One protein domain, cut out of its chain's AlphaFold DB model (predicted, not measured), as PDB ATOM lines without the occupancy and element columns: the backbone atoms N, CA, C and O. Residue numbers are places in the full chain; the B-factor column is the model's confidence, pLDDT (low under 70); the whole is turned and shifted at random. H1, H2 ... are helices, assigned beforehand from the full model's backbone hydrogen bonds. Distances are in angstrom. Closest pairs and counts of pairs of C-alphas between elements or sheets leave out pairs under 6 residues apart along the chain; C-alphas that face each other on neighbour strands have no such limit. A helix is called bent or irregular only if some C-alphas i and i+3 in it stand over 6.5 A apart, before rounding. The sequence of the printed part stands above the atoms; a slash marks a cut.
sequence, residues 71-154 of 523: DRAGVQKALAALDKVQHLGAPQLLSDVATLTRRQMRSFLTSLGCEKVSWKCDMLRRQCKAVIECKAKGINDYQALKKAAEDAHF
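This is residues 71 to 154 of the 523 residues of the protein "Hypothetical protein" of Chloropicon laureae (UniProt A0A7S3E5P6). Long, sharply kinked H1 and short H2 make a triangular frame, with the two pieces of H1 as two sides and H2 as the third; the helical hairpin of H3 and H4 packs over one side of this frame. H3 is the hub, touching the other three helices. The 84 printed residues hold four named helices, in the order H1 H2 H3 H4, and no named strand; the class is all helix. The whole is compact, with a radius of gyration of the C-alphas of 11.4 A, and rounded, spanning 30 by 28 by 20 A.

H1, residues 71 to 96, begins at C-alpha 71 (-25.249, -39.075, 10.535) and measures 25.8 A. It has a kink of 114 degrees near residue 89 and is irregular, C-alphas 87 and 90 being 8.8 A apart. H2 is residues 102 to 111, 14.2 A, and H3 is residues 121 to 136, 22.5 A. H4, residues 142 to 151, 13.9 A, ends at C-alpha 151 (-43.889, -37.595, 2.058).

H3 touches H4 as a hairpin at a steep tilt of 39 degrees, opposite ways, the closest C-alphas being Gln 127 and Ala 149 at 4.5 A. With residues 121 to 128 alone H3 touches H2, closest at the C-alphas of Arg 102 and Cys 121, 6.1 A. With residues 129 to 136 alone it touches H1 residues 89 to 94, closest at the C-alphas of Ala 90 and Ala 136, 6.0 A. H1 touches H2 with residues 71 to 78 alone, the closest C-alphas being Gly 74 and Ser 111 at 4.7 A. H1 and H4 are close but not clearly touching, the closest C-alphas, Val 75 and Tyr 142, being 7.7 A apart. Every O i to N i+4 pair is within hydrogen-bond range in H2, H3 and H4, and 15 of 22 are in H1.

The C-alphas farthest apart, His 87 and Phe 154, are 29.9 A apart. The printed part has no cut and no long link. Mean pLDDT of the printed part is 81.0; residues 71 to 72, 85, 116 and 154 are under 70.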
ATOM      1  N   ASP A  71     -23.943 -39.460  11.089       63.28
ATOM      2  CA  ASP A  71     -25.249 -39.075  10.535       63.28
ATOM      3  C   ASP A  71     -25.751 -37.763  11.150       63.28
ATOM      4  O   ASP A  71     -26.236 -36.877  10.445       63.28
ATOM      5  N   ARG A  72     -25.581 -37.600  12.470       69.38
ATOM      6  CA  ARG A  72     -25.927 -36.359  13.179       69.38
ATOM      7  C   ARG A  72     -25.090 -35.170  12.707       69.38
ATOM      8  O   ARG A  72     -25.656 -34.098  12.494       69.38
ATOM      9  N   ALA A  73     -23.791 -35.355  12.467       73.94
ATOM     10  CA  ALA A  73     -22.943 -34.322  11.870       73.94
ATOM     11  C   ALA A  73     -23.384 -33.967  10.433       73.94
ATOM     12  O   ALA A  73     -23.395 -32.793  10.060       73.94
ATOM     13  N   GLY A  74     -23.818 -34.960   9.646       76.44
ATOM     14  CA  GLY A  74     -24.419 -34.761   8.323       76.44
ATOM     15  C   GLY A  74     -25.681 -33.893   8.364       76.44
ATOM     16  O   GLY A  74     -25.759 -32.896   7.641       76.44
ATOM     17  N   VAL A  75     -26.623 -34.215   9.259       78.62
ATOM     18  CA  VAL A  75     -27.878 -33.459   9.433       78.62
ATOM     19  C   VAL A  75     -27.603 -32.033   9.902       78.62
ATOM     20  O   VAL A  75     -28.116 -31.088   9.307       78.62
ATOM     21  N   GLN A  76     -26.748 -31.848  10.911       79.88
ATOM     22  CA  GLN A  76     -26.374 -30.515  11.396       79.88
ATOM     23  C   GLN A  76     -25.731 -29.664  10.291       79.88
ATOM     24  O   GLN A  76     -26.074 -28.490  10.142       79.88
ATOM     25  N   LYS A  77     -24.864 -30.257   9.457       79.44
ATOM     26  CA  LYS A  77     -24.260 -29.568   8.308       79.44
ATOM     27  C   LYS A  77     -25.300 -29.176   7.249       79.44
ATOM     28  O   LYS A  77     -25.200 -28.084   6.695       79.44
ATOM     29  N   ALA A  78     -26.305 -30.017   6.989       78.81
ATOM     30  CA  ALA A  78     -27.392 -29.708   6.057       78.81
ATOM     31  C   ALA A  78     -28.331 -28.601   6.578       78.81
ATOM     32  O   ALA A  78     -28.702 -27.708   5.815       78.81
ATOM     33  N   LEU A  79     -28.665 -28.608   7.873       80.38
ATOM     34  CA  LEU A  79     -29.472 -27.556   8.506       80.38
ATOM     35  C   LEU A  79     -28.738 -26.209   8.496       80.38
ATOM     36  O   LEU A  79     -29.278 -25.235   7.974       80.38
ATOM     37  N   ALA A  80     -27.472 -26.183   8.929       79.62
ATOM     38  CA  ALA A  80     -26.640 -24.979   8.914       79.62
ATOM     39  C   ALA A  80     -26.375 -24.446   7.492       79.62
ATOM     40  O   ALA A  80     -26.147 -23.250   7.306       79.62
ATOM     41  N   ALA A  81     -26.403 -25.308   6.469       76.75
ATOM     42  CA  ALA A  81     -26.369 -24.880   5.072       76.75
ATOM     43  C   ALA A  81     -27.684 -24.205   4.639       76.75
ATOM     44  O   ALA A  81     -27.631 -23.234   3.890       76.75
ATOM     45  N   LEU A  82     -28.845 -24.657   5.131       77.94
ATOM     46  CA  LEU A  82     -30.131 -23.985   4.898       77.94
ATOM     47  C   LEU A  82     -30.224 -22.639   5.629       77.94
ATOM     48  O   LEU A  82     -30.683 -21.670   5.031       77.94
ATOM     49  N   ASP A  83     -29.773 -22.557   6.887       80.56
ATOM     50  CA  ASP A  83     -29.773 -21.304   7.666       80.56
ATOM     51  C   ASP A  83     -28.980 -20.204   6.945       80.56
ATOM     52  O   ASP A  83     -29.455 -19.082   6.769       80.56
ATOM     53  N   LYS A  84     -27.797 -20.554   6.422       76.44
ATOM     54  CA  LYS A  84     -26.925 -19.634   5.676       76.44
ATOM     55  C   LYS A  84     -27.572 -19.023   4.432       76.44
ATOM     56  O   LYS A  84     -27.156 -17.938   4.040       76.44
ATOM     57  N   VAL A  85     -28.563 -19.675   3.818       69.00
ATOM     58  CA  VAL A  85     -29.213 -19.210   2.573       69.00
ATOM     59  C   VAL A  85     -30.663 -18.753   2.805       69.00
ATOM     60  O   VAL A  85     -31.316 -18.260   1.890       69.00
ATOM     61  N   GLN A  86     -31.164 -18.808   4.045       74.06
ATOM     62  CA  GLN A  86     -32.501 -18.322   4.412       74.06
ATOM     63  C   GLN A  86     -32.728 -16.847   4.024       74.06
ATOM     64  O   GLN A  86     -33.851 -16.460   3.702       74.06
ATOM     65  N   HIS A  87     -31.659 -16.045   3.980       72.12
ATOM     66  CA  HIS A  87     -31.684 -14.631   3.596       72.12
ATOM     67  C   HIS A  87     -32.058 -14.363   2.122       72.12
ATOM     68  O   HIS A  87     -32.457 -13.246   1.814       72.12
ATOM     69  N   LEU A  88     -31.964 -15.354   1.218       73.31
ATOM     70  CA  LEU A  88     -32.436 -15.218  -0.174       73.31
ATOM     71  C   LEU A  88     -33.961 -15.386  -0.307       73.31
ATOM     72  O   LEU A  88     -34.539 -15.091  -1.351       73.31
ATOM     73  N   GLY A  89     -34.628 -15.860   0.747       76.56
ATOM     74  CA  GLY A  89     -36.067 -16.091   0.757       76.56
ATOM     75  C   GLY A  89     -36.518 -17.327  -0.033       76.56
ATOM     76  O   GLY A  89     -35.844 -17.856  -0.920       76.56
ATOM     77  N   ALA A  90     -37.720 -17.799   0.300       75.56
ATOM     78  CA  ALA A  90     -38.313 -18.992  -0.297       75.56
ATOM     79  C   ALA A  90     -38.454 -18.965  -1.839       75.56
ATOM     80  O   ALA A  90     -38.104 -19.973  -2.454       75.56
ATOM     81  N   PRO A  91     -38.932 -17.891  -2.510       76.19
ATOM     82  CA  PRO A  91     -39.183 -17.955  -3.952       76.19
ATOM     83  C   PRO A  91     -37.898 -18.125  -4.776       76.19
ATOM     84  O   PRO A  91     -37.895 -18.915  -5.719       76.19
ATOM     85  N   GLN A  92     -36.800 -17.466  -4.386       79.50
ATOM     86  CA  GLN A  92     -35.504 -17.591  -5.059       79.50
ATOM     87  C   GLN A  92     -34.868 -18.970  -4.808       79.50
ATOM     88  O   GLN A  92     -34.421 -19.638  -5.738       79.50
ATOM     89  N   LEU A  93     -34.944 -19.488  -3.577       80.50
ATOM     90  CA  LEU A  93     -34.546 -20.871  -3.286       80.50
ATOM     91  C   LEU A  93     -35.319 -21.898  -4.143       80.50
ATOM     92  O   LEU A  93     -34.750 -22.894  -4.597       80.50
ATOM     93  N   LEU A  94     -36.609 -21.662  -4.407       84.12
ATOM     94  CA  LEU A  94     -37.453 -22.552  -5.215       84.12
ATOM     95  C   LEU A  94     -37.199 -22.456  -6.733       84.12
ATOM     96  O   LEU A  94     -37.514 -23.427  -7.438       84.12
ATOM     97  N   SER A  95     -36.634 -21.353  -7.245       82.25
ATOM     98  CA  SER A  95     -36.077 -21.300  -8.607       82.25
ATOM     99  C   SER A  95     -34.727 -22.007  -8.684       82.25
ATOM    100  O   SER A  95     -34.509 -22.806  -9.594       82.25
ATOM    101  N   ASP A  96     -33.857 -21.809  -7.696       78.94
ATOM    102  CA  ASP A  96     -32.475 -22.299  -7.732       78.94
ATOM    103  C   ASP A  96     -32.396 -23.836  -7.631       78.94
ATOM    104  O   ASP A  96     -31.532 -24.465  -8.242       78.94
ATOM    105  N   VAL A  97     -33.381 -24.495  -7.006       83.62
ATOM    106  CA  VAL A  97     -33.543 -25.967  -7.075       83.62
ATOM    107  C   VAL A  97     -33.683 -26.500  -8.515       83.62
ATOM    108  O   VAL A  97     -33.413 -27.677  -8.764       83.62
ATOM    109  N   ALA A  98     -34.067 -25.674  -9.495       78.81
ATOM    110  CA  ALA A  98     -34.062 -26.076 -10.901       78.81
ATOM    111  C   ALA A  98     -32.643 -26.156 -11.499       78.81
ATOM    112  O   ALA A  98     -32.414 -27.014 -12.355       78.81
ATOM    113  N   THR A  99     -31.711 -25.309 -11.040       82.69
ATOM    114  CA  THR A  99     -30.324 -25.230 -11.536       82.69
ATOM    115  C   THR A  99     -29.378 -26.198 -10.815       82.69
ATOM    116  O   THR A  99     -28.362 -26.598 -11.386       82.69
ATOM    117  N   LEU A 100     -29.727 -26.642  -9.598       81.50
ATOM    118  CA  LEU A 100     -28.966 -27.649  -8.853       81.50
ATOM    119  C   LEU A 100     -28.763 -28.950  -9.648       81.50
ATOM    120  O   LEU A 100     -29.683 -29.532 -10.230       81.50
ATOM    121  N   THR A 101     -27.545 -29.484  -9.586       86.38
ATOM    122  CA  THR A 101     -27.220 -30.784 -10.175       86.38
ATOM    123  C   THR A 101     -27.858 -31.931  -9.390       86.38
ATOM    124  O   THR A 101     -28.014 -31.906  -8.165       86.38
ATOM    125  N   ARG A 102     -28.119 -33.033 -10.100       84.81
ATOM    126  CA  ARG A 102     -28.610 -34.300  -9.533       84.81
ATOM    127  C   ARG A 102     -27.716 -34.847  -8.406       84.81
ATOM    128  O   ARG A 102     -28.231 -35.520  -7.520       84.81
ATOM    129  N   ARG A 103     -26.402 -34.562  -8.415       83.69
ATOM    130  CA  ARG A 103     -25.464 -34.970  -7.349       83.69
ATOM    131  C   ARG A 103     -25.637 -34.118  -6.089       83.69
ATOM    132  O   ARG A 103     -25.711 -34.688  -5.006       83.69
ATOM    133  N   GLN A 104     -25.762 -32.795  -6.228       83.25
ATOM    134  CA  GLN A 104     -26.002 -31.883  -5.098       83.25
ATOM    135  C   GLN A 104     -27.334 -32.193  -4.404       83.25
ATOM    136  O   GLN A 104     -27.344 -32.394  -3.194       83.25
ATOM    137  N   MET A 105     -28.433 -32.333  -5.161       89.38
ATOM    138  CA  MET A 105     -29.749 -32.654  -4.583       89.38
ATOM    139  C   MET A 105     -29.755 -33.993  -3.833       89.38
ATOM    140  O   MET A 105     -30.295 -34.072  -2.735       89.38
ATOM    141  N   ARG A 106     -29.111 -35.039  -4.380       86.06
ATOM    142  CA  ARG A 106     -28.944 -36.309  -3.652       86.06
ATOM    143  C   ARG A 106     -28.129 -36.133  -2.376       86.06
ATOM    144  O   ARG A 106     -28.579 -36.568  -1.329       86.06
ATOM    145  N   SER A 107     -26.963 -35.486  -2.464       85.25
ATOM    146  CA  SER A 107     -26.076 -35.290  -1.311       85.25
ATOM    147  C   SER A 107     -26.791 -34.559  -0.177       85.25
ATOM    148  O   SER A 107     -26.683 -34.975   0.965       85.25
ATOM    149  N   PHE A 108     -27.565 -33.521  -0.499       86.69
ATOM    150  CA  PHE A 108     -28.369 -32.769   0.460       86.69
ATOM    151  C   PHE A 108     -29.429 -33.640   1.156       86.69
ATOM    152  O   PHE A 108     -29.491 -33.660   2.382       86.69
ATOM    153  N   LEU A 109     -30.217 -34.412   0.398       86.94
ATOM    154  CA  LEU A 109     -31.259 -35.284   0.962       86.94
ATOM    155  C   LEU A 109     -30.671 -36.448   1.779       86.94
ATOM    156  O   LEU A 109     -31.210 -36.794   2.828       86.94
ATOM    157  N   THR A 110     -29.538 -37.013   1.350       87.19
ATOM    158  CA  THR A 110     -28.783 -38.004   2.135       87.19
ATOM    159  C   THR A 110     -28.213 -37.385   3.414       87.19
ATOM    160  O   THR A 110     -28.321 -37.998   4.469       87.19
ATOM    161  N   SER A 111     -27.678 -36.157   3.374       85.00
ATOM    162  CA  SER A 111     -27.230 -35.451   4.584       85.00
ATOM    163  C   SER A 111     -28.379 -35.094   5.533       85.00
ATOM    164  O   SER A 111     -28.156 -35.069   6.734       85.00
ATOM    165  N   LEU A 112     -29.610 -34.904   5.043       83.19
ATOM    166  CA  LEU A 112     -30.821 -34.813   5.878       83.19
ATOM    167  C   LEU A 112     -31.303 -36.173   6.432       83.19
ATOM    168  O   LEU A 112     -32.339 -36.232   7.091       83.19
ATOM    169  N   GLY A 113     -30.590 -37.272   6.168       82.31
ATOM    170  CA  GLY A 113     -30.939 -38.605   6.663       82.31
ATOM    171  C   GLY A 113     -32.158 -39.237   5.984       82.31
ATOM    172  O   GLY A 113     -32.764 -40.141   6.561       82.31
ATOM    173  N   CYS A 114     -32.545 -38.777   4.788       81.25
ATOM    174  CA  CYS A 114     -33.622 -39.395   4.011       81.25
ATOM    175  C   CYS A 114     -33.159 -40.766   3.494       81.25
ATOM    176  O   CYS A 114     -32.197 -40.847   2.733       81.25
ATOM    177  N   GLU A 115     -33.859 -41.843   3.848       72.75
ATOM    178  CA  GLU A 115     -33.481 -43.204   3.423       72.75
ATOM    179  C   GLU A 115     -33.859 -43.456   1.956       72.75
ATOM    180  O   GLU A 115     -33.212 -44.216   1.235       72.75
ATOM    181  N   LYS A 116     -34.932 -42.802   1.499       69.88
ATOM    182  CA  LYS A 116     -35.544 -43.003   0.178       69.88
ATOM    183  C   LYS A 116     -35.248 -41.803  -0.721       69.88
ATOM    184  O   LYS A 116     -36.115 -40.997  -1.052       69.88
ATOM    185  N   VAL A 117     -33.980 -41.680  -1.112       80.62
ATOM    186  CA  VAL A 117     -33.520 -40.669  -2.076       80.62
ATOM    187  C   VAL A 117     -33.793 -41.155  -3.498       80.62
ATOM    188  O   VAL A 117     -33.227 -42.152  -3.955       80.62
ATOM    189  N   SER A 118     -34.662 -40.452  -4.228       78.25
ATOM    190  CA  SER A 118     -35.083 -40.922  -5.549       78.25
ATOM    191  C   SER A 118     -33.958 -40.906  -6.577       78.25
ATOM    192  O   SER A 118     -33.126 -39.998  -6.634       78.25
ATOM    193  N   TRP A 119     -33.985 -41.852  -7.517       77.38
ATOM    194  CA  TRP A 119     -33.046 -41.797  -8.633       77.38
ATOM    195  C   TRP A 119     -33.439 -40.754  -9.692       77.38
ATOM    196  O   TRP A 119     -32.544 -40.249 -10.379       77.38
ATOM    197  N   LYS A 120     -34.731 -40.411  -9.821       81.31
ATOM    198  CA  LYS A 120     -35.271 -39.492 -10.843       81.31
ATOM    199  C   LYS A 120     -35.059 -38.022 -10.456       81.31
ATOM    200  O   LYS A 120     -35.307 -37.644  -9.315       81.31
ATOM    201  N   CYS A 121     -34.631 -37.193 -11.413       82.81
ATOM    202  CA  CYS A 121     -34.252 -35.796 -11.155       82.81
ATOM    203  C   CYS A 121     -35.418 -34.955 -10.616       82.81
ATOM    204  O   CYS A 121     -35.259 -34.181  -9.681       82.81
ATOM    205  N   ASP A 122     -36.612 -35.155 -11.163       81.25
ATOM    206  CA  ASP A 122     -37.771 -34.313 -10.847       81.25
ATOM    207  C   ASP A 122     -38.420 -34.710  -9.519       81.25
ATOM    208  O   ASP A 122     -39.012 -33.872  -8.846       81.25
ATOM    209  N   MET A 123     -38.213 -35.958  -9.084       85.38
ATOM    210  CA  MET A 123     -38.542 -36.383  -7.725       85.38
ATOM    211  C   MET A 123     -37.574 -35.760  -6.713       85.38
ATOM    212  O   MET A 123     -38.028 -35.181  -5.736       85.38
ATOM    213  N   LEU A 124     -36.261 -35.766  -6.986       88.50
ATOM    214  CA  LEU A 124     -35.277 -35.055  -6.153       88.50
ATOM    215  C   LEU A 124     -35.622 -33.563  -6.018       88.50
ATOM    216  O   LEU A 124     -35.569 -33.022  -4.917       88.50
ATOM    217  N   ARG A 125     -36.066 -32.920  -7.109       87.38
ATOM    218  CA  ARG A 125     -36.572 -31.540  -7.071       87.38
ATOM    219  C   ARG A 125     -37.808 -31.389  -6.180       87.38
ATOM    220  O   ARG A 125     -37.816 -30.471  -5.370       87.38
ATOM    221  N   ARG A 126     -38.814 -32.275  -6.268       86.88
ATOM    222  CA  ARG A 126     -39.977 -32.271  -5.348       86.88
ATOM    223  C   ARG A 126     -39.536 -32.372  -3.883       86.88
ATOM    224  O   ARG A 126     -39.973 -31.563  -3.075       86.88
ATOM    225  N   GLN A 127     -38.642 -33.312  -3.566       88.00
ATOM    226  CA  GLN A 127     -38.125 -33.513  -2.207       88.00
ATOM    227  C   GLN A 127     -37.407 -32.256  -1.683       88.00
ATOM    228  O   GLN A 127     -37.731 -31.776  -0.600       88.00
ATOM    229  N   CYS A 128     -36.500 -31.659  -2.468       87.19
ATOM    230  CA  CYS A 128     -35.827 -30.414  -2.081       87.19
ATOM    231  C   CYS A 128     -36.799 -29.230  -1.923       87.19
ATOM    232  O   CYS A 128     -36.653 -28.452  -0.981       87.19
ATOM    233  N   LYS A 129     -37.802 -29.095  -2.805       88.50
ATOM    234  CA  LYS A 129     -38.820 -28.036  -2.697       88.50
ATOM    235  C   LYS A 129     -39.668 -28.181  -1.434       88.50
ATOM    236  O   LYS A 129     -39.818 -27.199  -0.719       88.50
ATOM    237  N   ALA A 130     -40.118 -29.389  -1.098       87.31
ATOM    238  CA  ALA A 130     -40.888 -29.642   0.121       87.31
ATOM    239  C   ALA A 130     -40.121 -29.250   1.402       87.31
ATOM    240  O   ALA A 130     -40.695 -28.625   2.292       87.31
ATOM    241  N   VAL A 131     -38.812 -29.531   1.471       87.19
ATOM    242  CA  VAL A 131     -37.948 -29.092   2.588       87.19
ATOM    243  C   VAL A 131     -37.894 -27.563   2.688       87.19
ATOM    244  O   VAL A 131     -38.059 -27.011   3.776       87.19
ATOM    245  N   ILE A 132     -37.707 -26.867   1.562       87.06
ATOM    246  CA  ILE A 132     -37.663 -25.394   1.513       87.06
ATOM    247  C   ILE A 132     -39.022 -24.790   1.892       87.06
ATOM    248  O   ILE A 132     -39.072 -23.846   2.675       87.06
ATOM    249  N   GLU A 133     -40.128 -25.349   1.401       86.06
ATOM    250  CA  GLU A 133     -41.488 -24.906   1.728       86.06
ATOM    251  C   GLU A 133     -41.854 -25.136   3.198       86.06
ATOM    252  O   GLU A 133     -42.532 -24.301   3.794       86.06
ATOM    253  N   CYS A 134     -41.415 -26.239   3.809       85.06
ATOM    254  CA  CYS A 134     -41.590 -26.466   5.244       85.06
ATOM    255  C   CYS A 134     -40.758 -25.484   6.075       85.06
ATOM    256  O   CYS A 134     -41.295 -24.882   7.006       85.06
ATOM    257  N   LYS A 135     -39.498 -25.227   5.698       82.25
ATOM    258  CA  LYS A 135     -38.674 -24.223   6.386       82.25
ATOM    259  C   LYS A 135     -39.219 -22.797   6.215       82.25
ATOM    260  O   LYS A 135     -39.222 -22.026   7.169       82.25
ATOM    261  N   ALA A 136     -39.785 -22.470   5.052       81.88
ATOM    262  CA  ALA A 136     -40.490 -21.208   4.809       81.88
ATOM    263  C   ALA A 136     -41.751 -21.035   5.681       81.88
ATOM    264  O   ALA A 136     -42.126 -19.911   5.996       81.88
ATOM    265  N   LYS A 137     -42.375 -22.140   6.118       83.44
ATOM    266  CA  LYS A 137     -43.488 -22.165   7.091       83.44
ATOM    267  C   LYS A 137     -43.006 -22.126   8.554       83.44
ATOM    268  O   LYS A 137     -43.792 -22.387   9.458       83.44
ATOM    269  N   GLY A 138     -41.722 -21.845   8.800       79.94
ATOM    270  CA  GLY A 138     -41.119 -21.786  10.138       79.94
ATOM    271  C   GLY A 138     -40.780 -23.147  10.759       79.94
ATOM    272  O   GLY A 138     -40.369 -23.203  11.918       79.94
ATOM    273  N   ILE A 139     -40.932 -24.252  10.020       80.75
ATOM    274  CA  ILE A 139     -40.659 -25.600  10.531       80.75
ATOM    275  C   ILE A 139     -39.147 -25.850  10.499       80.75
ATOM    276  O   ILE A 139     -38.580 -26.166   9.455       80.75
ATOM    277  N   ASN A 140     -38.505 -25.716  11.660       76.31
ATOM    278  CA  ASN A 140     -37.063 -25.924  11.835       76.31
ATOM    279  C   ASN A 140     -36.692 -27.300  12.426       76.31
ATOM    280  O   ASN A 140     -35.508 -27.617  12.520       76.31
ATOM    281  N   ASP A 141     -37.672 -28.125  12.811       85.81
ATOM    282  CA  ASP A 141     -37.419 -29.496  13.271       85.81
ATOM    283  C   ASP A 141     -36.932 -30.396  12.122       85.81
ATOM    284  O   ASP A 141     -37.571 -30.512  11.073       85.81
ATOM    285  N   TYR A 142     -35.810 -31.080  12.344       80.12
ATOM    286  CA  TYR A 142     -35.203 -31.972  11.361       80.12
ATOM    287  C   TYR A 142     -36.057 -33.214  11.072       80.12
ATOM    288  O   TYR A 142     -36.029 -33.697   9.941       80.12
ATOM    289  N   GLN A 143     -36.837 -33.715  12.041       82.25
ATOM    290  CA  GLN A 143     -37.730 -34.856  11.812       82.25
ATOM    291  C   GLN A 143     -38.905 -34.453  10.918       82.25
ATOM    292  O   GLN A 143     -39.195 -35.143   9.942       82.25
ATOM    293  N   ALA A 144     -39.522 -33.298  11.168       82.69
ATOM    294  CA  ALA A 144     -40.532 -32.729  10.284       82.69
ATOM    295  C   ALA A 144     -39.987 -32.430   8.871       82.69
ATOM    296  O   ALA A 144     -40.680 -32.701   7.888       82.69
ATOM    297  N   LEU A 145     -38.745 -31.943   8.739       84.75
ATOM    298  CA  LEU A 145     -38.105 -31.700   7.436       84.75
ATOM    299  C   LEU A 145     -37.746 -33.003   6.690       84.75
ATOM    300  O   LEU A 145     -38.036 -33.101   5.496       84.75
ATOM    301  N   LYS A 146     -37.192 -34.024   7.368       85.44
ATOM    302  CA  LYS A 146     -36.997 -35.374   6.792       85.44
ATOM    303  C   LYS A 146     -38.337 -35.950   6.343       85.44
ATOM    304  O   LYS A 146     -38.469 -36.380   5.199       85.44
ATOM    305  N   LYS A 147     -39.352 -35.904   7.208       85.06
ATOM    306  CA  LYS A 147     -40.691 -36.407   6.898       85.06
ATOM    307  C   LYS A 147     -41.294 -35.694   5.688       85.06
ATOM    308  O   LYS A 147     -41.798 -36.372   4.804       85.06
ATOM    309  N   ALA A 148     -41.179 -34.370   5.579       85.00
ATOM    310  CA  ALA A 148     -41.635 -33.632   4.400       85.00
ATOM    311  C   ALA A 148     -40.915 -34.065   3.107       85.00
ATOM    312  O   ALA A 148     -41.545 -34.165   2.055       85.00
ATOM    313  N   ALA A 149     -39.617 -34.382   3.174       85.50
ATOM    314  CA  ALA A 149     -38.858 -34.917   2.042       85.50
ATOM    315  C   ALA A 149     -39.234 -36.368   1.675       85.50
ATOM    316  O   ALA A 149     -39.069 -36.770   0.521       85.50
ATOM    317  N   GLU A 150     -39.727 -37.162   2.628       83.44
ATOM    318  CA  GLU A 150     -40.153 -38.552   2.415       83.44
ATOM    319  C   GLU A 150     -41.636 -38.659   2.013       83.44
ATOM    320  O   GLU A 150     -41.957 -39.437   1.116       83.44
ATOM    321  N   ASP A 151     -42.515 -37.803   2.542       79.62
ATOM    322  CA  ASP A 151     -43.889 -37.595   2.058       79.62
ATOM    323  C   ASP A 151     -43.897 -36.927   0.662       79.62
ATOM    324  O   ASP A 151     -44.793 -37.162  -0.144       79.62
ATOM    325  N   ALA A 152     -42.863 -36.160   0.296       79.69
ATOM    326  CA  ALA A 152     -42.648 -35.736  -1.092       79.69
ATOM    327  C   ALA A 152     -42.146 -36.875  -2.009       79.69
ATOM    328  O   ALA A 152     -42.195 -36.740  -3.234       79.69
ATOM    329  N   HIS A 153     -41.679 -38.002  -1.451       71.94
ATOM    330  CA  HIS A 153     -41.221 -39.183  -2.190       71.94
ATOM    331  C   HIS A 153     -42.357 -40.199  -2.415       71.94
ATOM    332  O   HIS A 153     -42.255 -41.392  -2.100       71.94
ATOM    333  N   PHE A 154     -43.441 -39.759  -3.052       64.44
ATOM    334  CA  PHE A 154     -44.399 -40.693  -3.635       64.44
ATOM    335  C   PHE A 154     -44.098 -40.939  -5.109       64.44
ATOM    336  O   PHE A 154     -44.083 -40.038  -5.943       64.44
TER     337      PHE A 154